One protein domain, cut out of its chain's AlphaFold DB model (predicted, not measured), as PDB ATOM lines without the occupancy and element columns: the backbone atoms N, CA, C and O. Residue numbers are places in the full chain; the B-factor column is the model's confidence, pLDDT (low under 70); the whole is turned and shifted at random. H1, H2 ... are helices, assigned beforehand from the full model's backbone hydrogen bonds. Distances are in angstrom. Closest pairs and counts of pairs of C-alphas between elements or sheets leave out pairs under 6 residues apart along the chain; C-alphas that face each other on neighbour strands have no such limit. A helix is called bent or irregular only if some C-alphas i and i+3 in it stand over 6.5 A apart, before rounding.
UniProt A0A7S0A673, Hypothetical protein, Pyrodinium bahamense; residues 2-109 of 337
ATOM      1  N   GLN A   2       8.341  37.456 -62.451       61.62
ATOM      2  CA  GLN A   2       8.340  36.196 -61.706       61.62
ATOM      3  C   GLN A   2       8.301  36.432 -60.185       61.62
ATOM      4  O   GLN A   2       7.376  35.933 -59.565       61.62
ATOM      5  N   LEU A   3       9.149  37.312 -59.613       64.00
ATOM      6  CA  LEU A   3       9.065  37.626 -58.170       64.00
ATOM      7  C   LEU A   3       7.741  38.268 -57.750       64.00
ATOM      8  O   LEU A   3       7.244  37.947 -56.691       64.00
ATOM      9  N   PHE A   4       7.118  39.124 -58.570       73.44
ATOM     10  CA  PHE A   4       5.806  39.692 -58.217       73.44
ATOM     11  C   PHE A   4       4.735  38.610 -58.064       73.44
ATOM     12  O   PHE A   4       3.883  38.700 -57.186       73.44
ATOM     13  N   PHE A   5       4.772  37.591 -58.923       79.94
ATOM     14  CA  PHE A   5       3.865  36.457 -58.803       79.94
ATOM     15  C   PHE A   5       4.303  35.497 -57.689       79.94
ATOM     16  O   PHE A   5       3.459  34.971 -56.969       79.94
ATOM     17  N   ASP A   6       5.608  35.303 -57.497       79.88
ATOM     18  CA  ASP A   6       6.123  34.480 -56.407       79.88
ATOM     19  C   ASP A   6       5.792  35.092 -55.043       79.88
ATOM     20  O   ASP A   6       5.245  34.401 -54.201       79.88
ATOM     21  N   GLU A   7       6.029  36.379 -54.825       79.38
ATOM     22  CA  GLU A   7       5.728  37.087 -53.576       79.38
ATOM     23  C   GLU A   7       4.230  37.338 -53.392       79.38
ATOM     24  O   GLU A   7       3.709  37.188 -52.291       79.38
ATOM     25  N   GLY A   8       3.522  37.716 -54.458       80.75
ATOM     26  CA  GLY A   8       2.101  38.048 -54.381       80.75
ATOM     27  C   GLY A   8       1.178  36.831 -54.338       80.75
ATOM     28  O   GLY A   8       0.049  36.947 -53.866       80.75
ATOM     29  N   VAL A   9       1.631  35.677 -54.842       83.69
ATOM     30  CA  VAL A   9       0.792  34.480 -54.996       83.69
ATOM     31  C   VAL A   9       1.480  33.228 -54.456       83.69
ATOM     32  O   VAL A   9       0.953  32.618 -53.527       83.69
ATOM     33  N   ARG A  10       2.645  32.823 -54.984       85.38
ATOM     34  CA  ARG A  10       3.211  31.496 -54.655       85.38
ATOM     35  C   ARG A  10       3.654  31.367 -53.197       85.38
ATOM     36  O   ARG A  10       3.344  30.369 -52.562       85.38
ATOM     37  N   GLN A  11       4.343  32.362 -52.650       84.88
ATOM     38  CA  GLN A  11       4.809  32.382 -51.264       84.88
ATOM     39  C   GLN A  11       3.644  32.410 -50.267       84.88
ATOM     40  O   GLN A  11       3.637  31.570 -49.368       84.88
ATOM     41  N   PRO A  12       2.612  33.263 -50.433       87.25
ATOM     42  CA  PRO A  12       1.395  33.167 -49.636       87.25
ATOM     43  C   PRO A  12       0.765  31.772 -49.672       87.25
ATOM     44  O   PRO A  12       0.460  31.219 -48.620       87.25
ATOM     45  N   VAL A  13       0.636  31.158 -50.852       85.56
ATOM     46  CA  VAL A  13       0.081  29.799 -50.986       85.56
ATOM     47  C   VAL A  13       0.939  28.762 -50.246       85.56
ATOM     48  O   VAL A  13       0.400  27.967 -49.476       85.56
ATOM     49  N   ARG A  14       2.271  28.825 -50.374       85.06
ATOM     50  CA  ARG A  14       3.200  27.968 -49.612       85.06
ATOM     51  C   ARG A  14       3.098  28.194 -48.104       85.06
ATOM     52  O   ARG A  14       3.128  27.231 -47.345       85.06
ATOM     53  N   SER A  15       2.915  29.439 -47.661       83.31
ATOM     54  CA  SER A  15       2.755  29.781 -46.239       83.31
ATOM     55  C   SER A  15       1.469  29.222 -45.622       83.31
ATOM     56  O   SER A  15       1.422  28.978 -44.419       83.31
ATOM     57  N   LEU A  16       0.453  28.948 -46.449       80.81
ATOM     58  CA  LEU A  16      -0.766  28.236 -46.053       80.81
ATOM     59  C   LEU A  16      -0.571  26.710 -45.983       80.81
ATOM     60  O   LEU A  16      -1.528  25.985 -45.723       80.81
ATOM     61  N   GLY A  17       0.646  26.212 -46.221       77.62
ATOM     62  CA  GLY A  17       0.966  24.784 -46.221       77.62
ATOM     63  C   GLY A  17       0.653  24.072 -47.539       77.62
ATOM     64  O   GLY A  17       0.735  22.849 -47.595       77.62
ATOM     65  N   ILE A  18       0.308  24.807 -48.601       82.50
ATOM     66  CA  ILE A  18       0.086  24.241 -49.934       82.50
ATOM     67  C   ILE A  18       1.407  24.312 -50.705       82.50
ATOM     68  O   ILE A  18       1.778  25.381 -51.186       82.50
ATOM     69  N   THR A  19       2.122  23.191 -50.828       79.69
ATOM     70  CA  THR A  19       3.364  23.112 -51.624       79.69
ATOM     71  C   THR A  19       3.194  22.261 -52.882       79.69
ATOM     72  O   THR A  19       2.220  21.520 -53.048       79.69
ATOM     73  N   GLU A  20       4.164  22.371 -53.787       74.56
ATOM     74  CA  GLU A  20       4.271  21.644 -55.053       74.56
ATOM     75  C   GLU A  20       4.219  20.116 -54.849       74.56
ATOM     76  O   GLU A  20       3.602  19.370 -55.612       74.56
ATOM     77  N   ASP A  21       4.815  19.664 -53.755       66.69
ATOM     78  CA  ASP A  21       5.188  18.295 -53.423       66.69
ATOM     79  C   ASP A  21       4.465  17.730 -52.180       66.69
ATOM     80  O   ASP A  21       4.491  16.517 -51.972       66.69
ATOM     81  N   ARG A  22       3.758  18.550 -51.381       51.16
ATOM     82  CA  ARG A  22       3.134  18.119 -50.112       51.16
ATOM     83  C   ARG A  22       1.789  18.773 -49.802       51.16
ATOM     84  O   ARG A  22       1.625  19.447 -48.791       51.16
ATOM     85  N   VAL A  23       0.772  18.451 -50.586       52.53
ATOM     86  CA  VAL A  23      -0.560  18.339 -49.981       52.53
ATOM     87  C   VAL A  23      -1.026  16.929 -50.234       52.53
ATOM     88  O   VAL A  23      -1.451  16.588 -51.338       52.53
ATOM     89  N   LEU A  24      -0.913  16.095 -49.206       57.81
ATOM     90  CA  LEU A  24      -1.706  14.885 -49.118       57.81
ATOM     91  C   LEU A  24      -3.133  15.373 -48.864       57.81
ATOM     92  O   LEU A  24      -3.609  15.407 -47.737       57.81
ATOM     93  N   LEU A  25      -3.807  15.848 -49.917       63.50
ATOM     94  CA  LEU A  25      -5.206  16.275 -49.834       63.50
ATOM     95  C   LEU A  25      -6.062  15.141 -49.265       63.50
ATOM     96  O   LEU A  25      -6.990  15.405 -48.516       63.50
ATOM     97  N   GLY A  26      -5.671  13.888 -49.524       61.75
ATOM     98  CA  GLY A  26      -6.270  12.704 -48.911       61.75
ATOM     99  C   GLY A  26      -5.962  12.482 -47.422       61.75
ATOM    100  O   GLY A  26      -6.624  11.648 -46.817       61.75
ATOM    101  N   GLU A  27      -4.992  13.182 -46.827       66.75
ATOM    102  CA  GLU A  27      -4.761  13.198 -45.370       66.75
ATOM    103  C   GLU A  27      -5.531  14.326 -44.674       66.75
ATOM    104  O   GLU A  27      -5.953  14.163 -43.533       66.75
ATOM    105  N   LEU A  28      -5.736  15.463 -45.351       71.38
ATOM    106  CA  LEU A  28      -6.496  16.597 -44.810       71.38
ATOM    107  C   LEU A  28      -8.010  16.426 -44.975       71.38
ATOM    108  O   LEU A  28      -8.777  16.843 -44.108       71.38
ATOM    109  N   PHE A  29      -8.433  15.816 -46.079       80.12
ATOM    110  CA  PHE A  29      -9.828  15.550 -46.387       80.12
ATOM    111  C   PHE A  29     -10.050  14.042 -46.452       80.12
ATOM    112  O   PHE A  29      -9.532  13.355 -47.335       80.12
ATOM    113  N   ALA A  30     -10.825  13.520 -45.501       78.12
ATOM    114  CA  ALA A  30     -11.231  12.125 -45.527       78.12
ATOM    115  C   ALA A  30     -12.075  11.863 -46.778       78.12
ATOM    116  O   ALA A  30     -13.061  12.555 -47.024       78.12
ATOM    117  N   LYS A  31     -11.701  10.835 -47.551       75.31
ATOM    118  CA  LYS A  31     -12.499  10.376 -48.701       75.31
ATOM    119  C   LYS A  31     -13.870   9.850 -48.281       75.31
ATOM    120  O   LYS A  31     -14.806   9.904 -49.067       75.31
ATOM    121  N   ASP A  32     -13.960   9.323 -47.064       82.44
ATOM    122  CA  ASP A  32     -15.206   8.867 -46.468       82.44
ATOM    123  C   ASP A  32     -15.613   9.815 -45.336       82.44
ATOM    124  O   ASP A  32     -15.024   9.817 -44.254       82.44
ATOM    125  N   VAL A  33     -16.625  10.636 -45.614       84.56
ATOM    126  CA  VAL A  33     -17.203  11.582 -44.652       84.56
ATOM    127  C   VAL A  33     -18.008  10.851 -43.577       84.56
ATOM    128  O   VAL A  33     -18.020  11.287 -42.428       84.56
ATOM    129  N   SER A  34     -18.627   9.718 -43.920       81.44
ATOM    130  CA  SER A  34     -19.481   8.957 -43.001       81.44
ATOM    131  C   SER A  34     -18.681   8.291 -41.875       81.44
ATOM    132  O   SER A  34     -19.181   8.122 -40.766       81.44
ATOM    133  N   GLY A  35     -17.401   8.000 -42.126       83.75
ATOM    134  CA  GLY A  35     -16.461   7.487 -41.129       83.75
ATOM    135  C   GLY A  35     -15.919   8.537 -40.148       83.75
ATOM    136  O   GLY A  35     -15.166   8.183 -39.238       83.75
ATOM    137  N   LEU A  36     -16.257   9.824 -40.304       85.50
ATOM    138  CA  LEU A  36     -15.787  10.879 -39.404       85.50
ATOM    139  C   LEU A  36     -16.518  10.825 -38.056       85.50
ATOM    140  O   LEU A  36     -17.737  10.685 -37.994       85.50
ATOM    141  N   ALA A  37     -15.795  11.060 -36.958       87.12
ATOM    142  CA  ALA A  37     -16.403  11.151 -35.624       87.12
ATOM    143  C   ALA A  37     -17.532  12.202 -35.565       87.12
ATOM    144  O   ALA A  37     -18.554  11.994 -34.914       87.12
ATOM    145  N   SER A  38     -17.372  13.310 -36.292       86.00
ATOM    146  CA  SER A  38     -18.372  14.371 -36.435       86.00
ATOM    147  C   SER A  38     -19.650  13.904 -37.136       86.00
ATOM    148  O   SER A  38     -20.723  14.383 -36.778       86.00
ATOM    149  N   ALA A  39     -19.555  12.976 -38.095       87.31
ATOM    150  CA  ALA A  39     -20.725  12.403 -38.760       87.31
ATOM    151  C   ALA A  39     -21.560  11.591 -37.760       87.31
ATOM    152  O   ALA A  39     -22.769  11.785 -37.669       87.31
ATOM    153  N   GLY A  40     -20.907  10.798 -36.903       88.19
ATOM    154  CA  GLY A  40     -21.579  10.085 -35.813       88.19
ATOM    155  C   GLY A  40     -22.277  11.014 -34.810       88.19
ATOM    156  O   GLY A  40     -23.409  10.753 -34.408       88.19
ATOM    157  N   VAL A  41     -21.641  12.133 -34.436       91.75
ATOM    158  CA  VAL A  41     -22.260  13.146 -33.554       91.75
ATOM    159  C   VAL A  41     -23.469  13.805 -34.223       91.75
ATOM    160  O   VAL A  41     -24.500  13.989 -33.575       91.75
ATOM    161  N   MET A  42     -23.362  14.141 -35.511       89.12
ATOM    162  CA  MET A  42     -24.463  14.729 -36.272       89.12
ATOM    163  C   MET A  42     -25.645  13.761 -36.373       89.12
ATOM    164  O   MET A  42     -26.772  14.146 -36.065       89.12
ATOM    165  N   LYS A  43     -25.381  12.493 -36.709       90.31
ATOM    166  CA  LYS A  43     -26.393  11.436 -36.738       90.31
ATOM    167  C   LYS A  43     -27.100  11.298 -35.390       90.31
ATOM    168  O   LYS A  43     -28.325  11.339 -35.346       90.31
ATOM    169  N   GLY A  44     -26.348  11.250 -34.290       92.50
ATOM    170  CA  GLY A  44     -26.923  11.188 -32.943       92.50
ATOM    171  C   GLY A  44     -27.803  12.397 -32.592       92.50
ATOM    172  O   GLY A  44     -28.808  12.252 -31.895       92.50
ATOM    173  N   ALA A  45     -27.480  13.591 -33.098       92.19
ATOM    174  CA  ALA A  45     -28.319  14.777 -32.929       92.19
ATOM    175  C   ALA A  45     -29.629  14.688 -33.736       92.19
ATOM    176  O   ALA A  45     -30.687  15.044 -33.213       92.19
ATOM    177  N   VAL A  46     -29.576  14.176 -34.972       92.25
ATOM    178  CA  VAL A  46     -30.768  13.929 -35.806       92.25
ATOM    179  C   VAL A  46     -31.661  12.857 -35.171       92.25
ATOM    180  O   VAL A  46     -32.868  13.059 -35.057       92.25
ATOM    181  N   GLU A  47     -31.072  11.763 -34.680       93.25
ATOM    182  CA  GLU A  47     -31.774  10.715 -33.929       93.25
ATOM    183  C   GLU A  47     -32.449  11.283 -32.677       93.25
ATOM    184  O   GLU A  47     -33.635  11.046 -32.454       93.25
ATOM    185  N   SER A  48     -31.732  12.097 -31.896       93.56
ATOM    186  CA  SER A  48     -32.272  12.729 -30.684       93.56
ATOM    187  C   SER A  48     -33.453  13.651 -30.996       93.56
ATOM    188  O   SER A  48     -34.455  13.636 -30.280       93.56
ATOM    189  N   LEU A  49     -33.366  14.433 -32.077       91.81
ATOM    190  CA  LEU A  49     -34.459  15.292 -32.532       91.81
ATOM    191  C   LEU A  49     -35.674  14.463 -32.972       91.81
ATOM    192  O   LEU A  49     -36.808  14.791 -32.621       91.81
ATOM    193  N   HIS A  50     -35.444  13.364 -33.691       92.19
ATOM    194  CA  HIS A  50     -36.499  12.443 -34.099       92.19
ATOM    195  C   HIS A  50     -37.172  11.768 -32.893       92.19
ATOM    196  O   HIS A  50     -38.401  11.706 -32.825       92.19
ATOM    197  N   THR A  51     -36.396  11.318 -31.902       92.81
ATOM    198  CA  THR A  51     -36.928  10.764 -30.646       92.81
ATOM    199  C   THR A  51     -37.758  11.797 -29.891       92.81
ATOM    200  O   THR A  51     -38.891  11.499 -29.520       92.81
ATOM    201  N   PHE A  52     -37.261  13.027 -29.737       93.12
ATOM    202  CA  PHE A  52     -38.027  14.102 -29.108       93.12
ATOM    203  C   PHE A  52     -39.367  14.319 -29.823       93.12
ATOM    204  O   PHE A  52     -40.412  14.381 -29.184       93.12
ATOM    205  N   CYS A  53     -39.364  14.360 -31.154       90.94
ATOM    206  CA  CYS A  53     -40.570  14.569 -31.951       90.94
ATOM    207  C   CYS A  53     -41.587  13.420 -31.887       90.94
ATOM    208  O   CYS A  53     -42.796  13.658 -31.929       90.94
ATOM    209  N   THR A  54     -41.120  12.178 -31.786       88.62
ATOM    210  CA  THR A  54     -41.986  10.987 -31.805       88.62
ATOM    211  C   THR A  54     -42.462  10.561 -30.417       88.62
ATOM    212  O   THR A  54     -43.570  10.031 -30.295       88.62
ATOM    213  N   VAL A  55     -41.657  10.816 -29.382       89.50
ATOM    214  CA  VAL A  55     -41.901  10.380 -28.002       89.50
ATOM    215  C   VAL A  55     -42.339  11.551 -27.125       89.50
ATOM    216  O   VAL A  55     -43.460  11.543 -26.618       89.50
ATOM    217  N   ASP A  56     -41.497  12.575 -26.978       91.06
ATOM    218  CA  ASP A  56     -41.646  13.582 -25.918       91.06
ATOM    219  C   ASP A  56     -42.564  14.753 -26.304       91.06
ATOM    220  O   ASP A  56     -43.329  15.261 -25.484       91.06
ATOM    221  N   ALA A  57     -42.513  15.197 -27.561       88.44
ATOM    222  CA  ALA A  57     -43.214  16.388 -28.042       88.44
ATOM    223  C   ALA A  57     -44.696  16.136 -28.348       88.44
ATOM    224  O   ALA A  57     -45.487  17.079 -28.404       88.44
ATOM    225  N   LYS A  58     -45.092  14.871 -28.527       87.50
ATOM    226  CA  LYS A  58     -46.421  14.496 -29.023       87.50
ATOM    227  C   LYS A  58     -47.553  14.944 -28.098       87.50
ATOM    228  O   LYS A  58     -48.501  15.570 -28.567       87.50
ATOM    229  N   GLU A  59     -47.463  14.646 -26.802       89.56
ATOM    230  CA  GLU A  59     -48.481  15.050 -25.822       89.56
ATOM    231  C   GLU A  59     -48.548  16.579 -25.638       89.56
ATOM    232  O   GLU A  59     -49.636  17.145 -25.792       89.56
ATOM    233  N   PRO A  60     -47.425  17.286 -25.388       90.31
ATOM    234  CA  PRO A  60     -47.430  18.742 -25.283       90.31
ATOM    235  C   PRO A  60     -47.966  19.444 -26.535       90.31
ATOM    236  O   PRO A  60     -48.729  20.400 -26.413       90.31
ATOM    237  N   PHE A  61     -47.609  18.973 -27.736       92.75
ATOM    238  CA  PHE A  61     -48.070  19.572 -28.995       92.75
ATOM    239  C   PHE A  61     -49.567  19.351 -29.213       92.75
ATOM    240  O   PHE A  61     -50.260  20.267 -29.651       92.75
ATOM    241  N   GLN A  62     -50.095  18.180 -28.844       89.38
ATOM    242  CA  GLN A  62     -51.538  17.934 -28.867       89.38
ATOM    243  C   GLN A  62     -52.292  18.835 -27.882       89.38
ATOM    244  O   GLN A  62     -53.340  19.369 -28.237       89.38
ATOM    245  N   ALA A  63     -51.744  19.067 -26.686       91.75
ATOM    246  CA  ALA A  63     -52.375  19.899 -25.659       91.75
ATOM    247  C   ALA A  63     -52.526  21.382 -26.057       91.75
ATOM    248  O   ALA A  63     -53.395  22.076 -25.528       91.75
ATOM    249  N   VAL A  64     -51.693  21.884 -26.978       92.44
ATOM    250  CA  VAL A  64     -51.735  23.282 -27.454       92.44
ATOM    251  C   VAL A  64     -52.299  23.444 -28.865       92.44
ATOM    252  O   VAL A  64     -52.429  24.579 -29.332       92.44
ATOM    253  N   LYS A  65     -52.679  22.342 -29.522       91.94
ATOM    254  CA  LYS A  65     -53.056  22.303 -30.941       91.94
ATOM    255  C   LYS A  65     -54.183  23.270 -31.311       91.94
ATOM    256  O   LYS A  65     -54.132  23.890 -32.367       91.94
ATOM    257  N   ASP A  66     -55.153  23.461 -30.417       92.50
ATOM    258  CA  ASP A  66     -56.292  24.366 -30.633       92.50
ATOM    259  C   ASP A  66     -55.902  25.856 -30.637       92.50
ATOM    260  O   ASP A  66     -56.689  26.707 -31.048       92.50
ATOM    261  N   LYS A  67     -54.693  26.192 -30.162       93.88
ATOM    262  CA  LYS A  67     -54.150  27.559 -30.157       93.88
ATOM    263  C   LYS A  67     -53.094  27.754 -31.239       93.88
ATOM    264  O   LYS A  67     -53.110  28.777 -31.916       93.88
ATOM    265  N   VAL A  68     -52.164  26.808 -31.356       92.31
ATOM    266  CA  VAL A  68     -51.073  26.808 -32.337       92.31
ATOM    267  C   VAL A  68     -50.733  25.357 -32.666       92.31
ATOM    268  O   VAL A  68     -50.428  24.580 -31.762       92.31
ATOM    269  N   ASP A  69     -50.739  24.999 -33.949       90.38
ATOM    270  CA  ASP A  69     -50.287  23.680 -34.384       90.38
ATOM    271  C   ASP A  69     -48.763  23.673 -34.562       90.38
ATOM    272  O   ASP A  69     -48.225  24.282 -35.485       90.38
ATOM    273  N   LEU A  70     -48.070  22.996 -33.644       90.25
ATOM    274  CA  LEU A  70     -46.617  22.814 -33.672       90.25
ATOM    275  C   LEU A  70     -46.204  21.500 -34.349       90.25
ATOM    276  O   LEU A  70     -45.014  21.273 -34.552       90.25
ATOM    277  N   SER A  71     -47.165  20.652 -34.735       85.75
ATOM    278  CA  SER A  71     -46.908  19.355 -35.380       85.75
ATOM    279  C   SER A  71     -46.008  19.450 -36.627       85.75
ATOM    280  O   SER A  71     -45.136  18.590 -36.764       85.75
ATOM    281  N   PRO A  72     -46.111  20.497 -37.481       91.25
ATOM    282  CA  PRO A  72     -45.218  20.657 -38.633       91.25
ATOM    283  C   PRO A  72     -43.729  20.781 -38.277       91.25
ATOM    284  O   PRO A  72     -42.877  20.465 -39.099       91.25
ATOM    285  N   LEU A  73     -43.382  21.202 -37.053       87.19
ATOM    286  CA  LEU A  73     -41.981  21.275 -36.613       87.19
ATOM    287  C   LEU A  73     -41.324  19.891 -36.486       87.19
ATOM    288  O   LEU A  73     -40.101  19.805 -36.418       87.19
ATOM    289  N   CYS A  74     -42.129  18.827 -36.461       88.25
ATOM    290  CA  CYS A  74     -41.681  17.443 -36.378       88.25
ATOM    291  C   CYS A  74     -41.783  16.678 -37.707       88.25
ATOM    292  O   CYS A  74     -41.494  15.483 -37.745       88.25
ATOM    293  N   GLU A  75     -42.116  17.353 -38.811       86.94
ATOM    294  CA  GLU A  75     -42.078  16.799 -40.174       86.94
ATOM    295  C   GLU A  75     -40.657  16.859 -40.763       86.94
ATOM    296  O   GLU A  75     -40.425  17.363 -41.857       86.94
ATOM    297  N   ILE A  76     -39.671  16.369 -40.008       83.31
ATOM    298  CA  ILE A  76     -38.247  16.483 -40.364       83.31
ATOM    299  C   ILE A  76     -37.770  15.411 -41.358       83.31
ATOM    300  O   ILE A  76     -36.679  15.545 -41.903       83.31
ATOM    301  N   GLY A  77     -38.590  14.392 -41.635       85.94
ATOM    302  CA  GLY A  77     -38.254  13.259 -42.504       85.94
ATOM    303  C   GLY A  77     -37.667  12.058 -41.752       85.94
ATOM    304  O   GLY A  77     -37.593  12.042 -40.522       85.94
ATOM    305  N   GLU A  78     -37.276  11.030 -42.509       89.69
ATOM    306  CA  GLU A  78     -36.644   9.815 -41.979       89.69
ATOM    307  C   GLU A  78     -35.175  10.077 -41.627       89.69
ATOM    308  O   GLU A  78     -34.438  10.661 -42.424       89.69
ATOM    309  N   VAL A  79     -34.731   9.605 -40.457       88.31
ATOM    310  CA  VAL A  79     -33.369   9.843 -39.935       88.31
ATOM    311  C   VAL A  79     -32.291   9.428 -40.938       88.31
ATOM    312  O   VAL A  79     -31.373  10.203 -41.195       88.31
ATOM    313  N   ASP A  80     -32.424   8.246 -41.546       88.62
ATOM    314  CA  ASP A  80     -31.441   7.735 -42.509       88.62
ATOM    315  C   ASP A  80     -31.396   8.568 -43.801       88.62
ATOM    316  O   ASP A  80     -30.331   8.724 -44.401       88.62
ATOM    317  N   ALA A  81     -32.529   9.143 -44.223       90.50
ATOM    318  CA  ALA A  81     -32.574  10.025 -45.387       90.50
ATOM    319  C   ALA A  81     -31.869  11.358 -45.090       90.50
ATOM    320  O   ALA A  81     -31.041  11.802 -45.882       90.50
ATOM    321  N   ILE A  82     -32.130  11.946 -43.916       89.75
ATOM    322  CA  ILE A  82     -31.467  13.176 -43.463       89.75
ATOM    323  C   ILE A  82     -29.954  12.951 -43.329       89.75
ATOM    324  O   ILE A  82     -29.168  13.769 -43.801       89.75
ATOM    325  N   ASP A  83     -29.530  11.843 -42.716       87.88
ATOM    326  CA  ASP A  83     -28.114  11.489 -42.554       87.88
ATOM    327  C   ASP A  83     -27.418  11.298 -43.912       87.88
ATOM    328  O   ASP A  83     -26.335  11.838 -44.149       87.88
ATOM    329  N   SER A  84     -28.066  10.604 -44.853       89.69
ATOM    330  CA  SER A  84     -27.559  10.446 -46.221       89.69
ATOM    331  C   SER A  84     -27.420  11.785 -46.956       89.69
ATOM    332  O   SER A  84     -26.393  12.034 -47.599       89.69
ATOM    333  N   ASP A  85     -28.421  12.662 -46.860       90.94
ATOM    334  CA  ASP A  85     -28.412  13.976 -47.509       90.94
ATOM    335  C   ASP A  85     -27.316  14.880 -46.930       90.94
ATOM    336  O   ASP A  85     -26.582  15.534 -47.678       90.94
ATOM    337  N   LEU A  86     -27.143  14.870 -45.605       89.12
ATOM    338  CA  LEU A  86     -26.078  15.606 -44.922       89.12
ATOM    339  C   LEU A  86     -24.691  15.102 -45.330       89.12
ATOM    340  O   LEU A  86     -23.836  15.909 -45.703       89.12
ATOM    341  N   ASN A  87     -24.467  13.785 -45.312       89.06
ATOM    342  CA  ASN A  87     -23.197  13.193 -45.733       89.06
ATOM    343  C   ASN A  87     -22.886  13.517 -47.202       89.06
ATOM    344  O   ASN A  87     -21.755  13.880 -47.526       89.06
ATOM    345  N   THR A  88     -23.896  13.473 -48.076       91.56
ATOM    346  CA  THR A  88     -23.760  13.839 -49.494       91.56
ATOM    347  C   THR A  88     -23.390  15.310 -49.662       91.56
ATOM    348  O   THR A  88     -22.452  15.630 -50.395       91.56
ATOM    349  N   ALA A  89     -24.081  16.216 -48.968       91.06
ATOM    350  CA  ALA A  89     -23.808  17.649 -49.040       91.06
ATOM    351  C   ALA A  89     -22.388  17.987 -48.552       91.06
ATOM    352  O   ALA A  89     -21.691  18.803 -49.163       91.06
ATOM    353  N   VAL A  90     -21.931  17.337 -47.476       90.62
ATOM    354  CA  VAL A  90     -20.566  17.509 -46.966       90.62
ATOM    355  C   VAL A  90     -19.541  16.936 -47.945       90.62
ATOM    356  O   VAL A  90     -18.566  17.623 -48.243       90.62
ATOM    357  N   ALA A  91     -19.769  15.743 -48.503       89.69
ATOM    358  CA  ALA A  91     -18.875  15.134 -49.490       89.69
ATOM    359  C   ALA A  91     -18.708  16.014 -50.739       89.69
ATOM    360  O   ALA A  91     -17.586  16.344 -51.113       89.69
ATOM    361  N   GLN A  92     -19.809  16.514 -51.308       91.81
ATOM    362  CA  GLN A  92     -19.765  17.443 -52.446       91.81
ATOM    363  C   GLN A  92     -18.976  18.716 -52.126       91.81
ATOM    364  O   GLN A  92     -18.254  19.251 -52.972       91.81
ATOM    365  N   ARG A  93     -19.105  19.231 -50.897       90.31
ATOM    366  CA  ARG A  93     -18.354  20.412 -50.472       90.31
ATOM    367  C   ARG A  93     -16.863  20.114 -50.325       90.31
ATOM    368  O   ARG A  93     -16.060  20.975 -50.680       90.31
ATOM    369  N   VAL A  94     -16.507  18.935 -49.818       88.56
ATOM    370  CA  VAL A  94     -15.120  18.461 -49.737       88.56
ATOM    371  C   VAL A  94     -14.514  18.357 -51.134       88.56
ATOM    372  O   VAL A  94     -13.464  18.954 -51.362       88.56
ATOM    373  N   ASP A  95     -15.198  17.708 -52.077       88.31
ATOM    374  CA  ASP A  95     -14.724  17.549 -53.459       88.31
ATOM    375  C   ASP A  95     -14.438  18.901 -54.122       88.31
ATOM    376  O   ASP A  95     -13.370  19.107 -54.699       88.31
ATOM    377  N   LEU A  96     -15.347  19.870 -53.965       90.38
ATOM    378  CA  LEU A  96     -15.154  21.221 -54.495       90.38
ATOM    379  C   LEU A  96     -13.929  21.917 -53.883       90.38
ATOM    380  O   LEU A  96     -13.192  22.612 -54.580       90.38
ATOM    381  N   VAL A  97     -13.711  21.772 -52.573       88.44
ATOM    382  CA  VAL A  97     -12.545  22.369 -51.902       88.44
ATOM    383  C   VAL A  97     -11.252  21.710 -52.380       88.44
ATOM    384  O   VAL A  97     -10.282  22.420 -52.642       88.44
ATOM    385  N   VAL A  98     -11.245  20.386 -52.538       86.94
ATOM    386  CA  VAL A  98     -10.109  19.632 -53.085       86.94
ATOM    387  C   VAL A  98      -9.781  20.120 -54.496       86.94
ATOM    388  O   VAL A  98      -8.636  20.494 -54.744       86.94
ATOM    389  N   GLU A  99     -10.776  20.222 -55.381       88.44
ATOM    390  CA  GLU A  99     -10.591  20.726 -56.746       88.44
ATOM    391  C   GLU A  99     -10.002  22.147 -56.751       88.44
ATOM    392  O   GLU A  99      -9.042  22.434 -57.468       88.44
ATOM    393  N   LEU A 100     -10.526  23.047 -55.913       88.25
ATOM    394  CA  LEU A 100     -10.013  24.414 -55.803       88.25
ATOM    395  C   LEU A 100      -8.559  24.449 -55.310       88.25
ATOM    396  O   LEU A 100      -7.763  25.239 -55.821       88.25
ATOM    397  N   ILE A 101      -8.186  23.596 -54.350       86.31
ATOM    398  CA  ILE A 101      -6.799  23.511 -53.877       86.31
ATOM    399  C   ILE A 101      -5.890  22.949 -54.973       86.31
ATOM    400  O   ILE A 101      -4.791  23.467 -55.156       86.31
ATOM    401  N   GLU A 102      -6.329  21.952 -55.744       85.94
ATOM    402  CA  GLU A 102      -5.568  21.436 -56.888       85.94
ATOM    403  C   GLU A 102      -5.364  22.501 -57.969       85.94
ATOM    404  O   GLU A 102      -4.253  22.665 -58.487       85.94
ATOM    405  N   GLN A 103      -6.399  23.291 -58.263       86.44
ATOM    406  CA  GLN A 103      -6.286  24.425 -59.175       86.44
ATOM    407  C   GLN A 103      -5.249  25.430 -58.669       86.44
ATOM    408  O   GLN A 103      -4.361  25.808 -59.435       86.44
ATOM    409  N   VAL A 104      -5.305  25.828 -57.393       87.31
ATOM    410  CA  VAL A 104      -4.317  26.729 -56.770       87.31
ATOM    411  C   VAL A 104      -2.913  26.124 -56.810       87.31
ATOM    412  O   VAL A 104      -1.967  26.805 -57.205       87.31
ATOM    413  N   LYS A 105      -2.772  24.837 -56.489       85.12
ATOM    414  CA  LYS A 105      -1.501  24.109 -56.528       85.12
ATOM    415  C   LYS A 105      -0.893  24.112 -57.928       85.12
ATOM    416  O   LYS A 105       0.315  24.287 -58.058       85.12
ATOM    417  N   SER A 106      -1.707  23.997 -58.979       85.81
ATOM    418  CA  SER A 106      -1.207  24.060 -60.358       85.81
ATOM    419  C   SER A 106      -0.472  25.372 -60.664       85.81
ATOM    420  O   SER A 106       0.463  25.373 -61.458       85.81
ATOM    421  N   TRP A 107      -0.827  26.483 -60.004       85.88
ATOM    422  CA  TRP A 107      -0.158  27.781 -60.175       85.88
ATOM    423  C   TRP A 107       1.208  27.880 -59.487       85.88
ATOM    424  O   TRP A 107       1.968  28.816 -59.769       85.88
ATOM    425  N   LEU A 108       1.536  26.931 -58.607       86.31
ATOM    426  CA  LEU A 108       2.866  26.830 -58.015       86.31
ATOM    427  C   LEU A 108       3.900  26.323 -59.023       86.31
ATOM    428  O   LEU A 108       5.060  26.704 -58.913       86.31
ATOM    429  N   ASP A 109       3.482  25.553 -60.036       85.81
ATOM    430  CA  ASP A 109       4.354  25.130 -61.132       85.81
ATOM    431  C   ASP A 109       4.733  26.335 -62.021       85.81
ATOM    432  O   ASP A 109       3.870  26.913 -62.699       85.81
TER     433      ASP A 109
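Overview. This is residues 2 to 109 of the 337 residues of the protein "Hypothetical protein" of Pyrodinium bahamense (UniProt A0A7S0A673). This is a long, thin rod in which the chain runs out along one track and folds back along a second, with the long helix H6 making most of the way back. On the outward track H1 lies near the end of H6, the short H2 lies near a later part of H6, and H3 lies beside the beginning of H6 and extends beyond it; H4 and the link after it make the far tip, where residues 63 to 68, of which 63 to 64 belong to H4, stand free, and H5 comes before H6 on the return. The contacts between the tracks are few. The printed part has 108 residues with six named helices, H1 to H6 in that order, and no named strand: the class is all helix. It is extended, with a radius of gyration of the C-alphas of 22.6 A and spans of 73 by 28 by 17 A.

Arrangement. H6, residues 79 to 106, touches H3, residues 37 to 56, with its residues 79 to 87 alone. Their closest C-alphas, those of Lys 43 and Asp 83, are 6.1 A apart, and the two helices run opposite ways at a shallow tilt of 26 degrees. H2, residues 25 to 28, is close to H6 but not clearly touching, with the C-alphas of Leu 25 and Val 98 closest at 6.8 A. H1, residues 2 to 15, is also close to H6 but not clearly touching, the closest C-alphas being those of Val 13 and Val 104 at 7.9 A. H1 and H6 run opposite ways at a shallow tilt of 33 degrees, only just short of steep. H5, residues 71 to 74, only just touches H3, with 3 pairs of C-alphas within 8 A; the closest are those of Cys 53 and Cys 74 at 5.4 A, and H3 takes part with residues 50 to 54 alone. H4, residues 58 to 64, meets H3 only through their link and is close to H5 but not clearly touching, with the C-alphas of Phe 61 and Ser 71 closest at 6.5 A. H4 and H6 are apart. Every O i to N i+4 pair is within hydrogen-bond range in H3, H4 and H6, against 8 of 10 in H1; H2 and H5 are too short for such a pair.

Along the chain. H6 measures 40.7 A from C-alpha 79 at (-33.369, 9.843, -39.935) to C-alpha 106 at (-1.207, 24.060, -60.358). H3 measures 27.2 A and is neither bent nor irregular, but only just: C-alphas 53 and 56 are 6.2 A apart. H1 begins with C-alpha 2 at (8.340, 36.196, -61.706), measures 17.7 A and is irregular, with C-alphas 8 and 11 7.0 A apart. H4 measures 10.4 A, H5 5.7 A and H2 5.2 A.

Size, cuts and confidence. The two C-alphas farthest apart, those of Gln 2 and Asp 66, are 72.7 A apart, while the first and last printed C-alphas, those of Gln 2 and Asp 109, are 11.8 A apart. The printed part has no cut and no long link; the links H3 to H4 and H5 to H6 are tight. Mean pLDDT of the printed part is 85.0, and residues 2 to 3 and 21 to 27 are under 70.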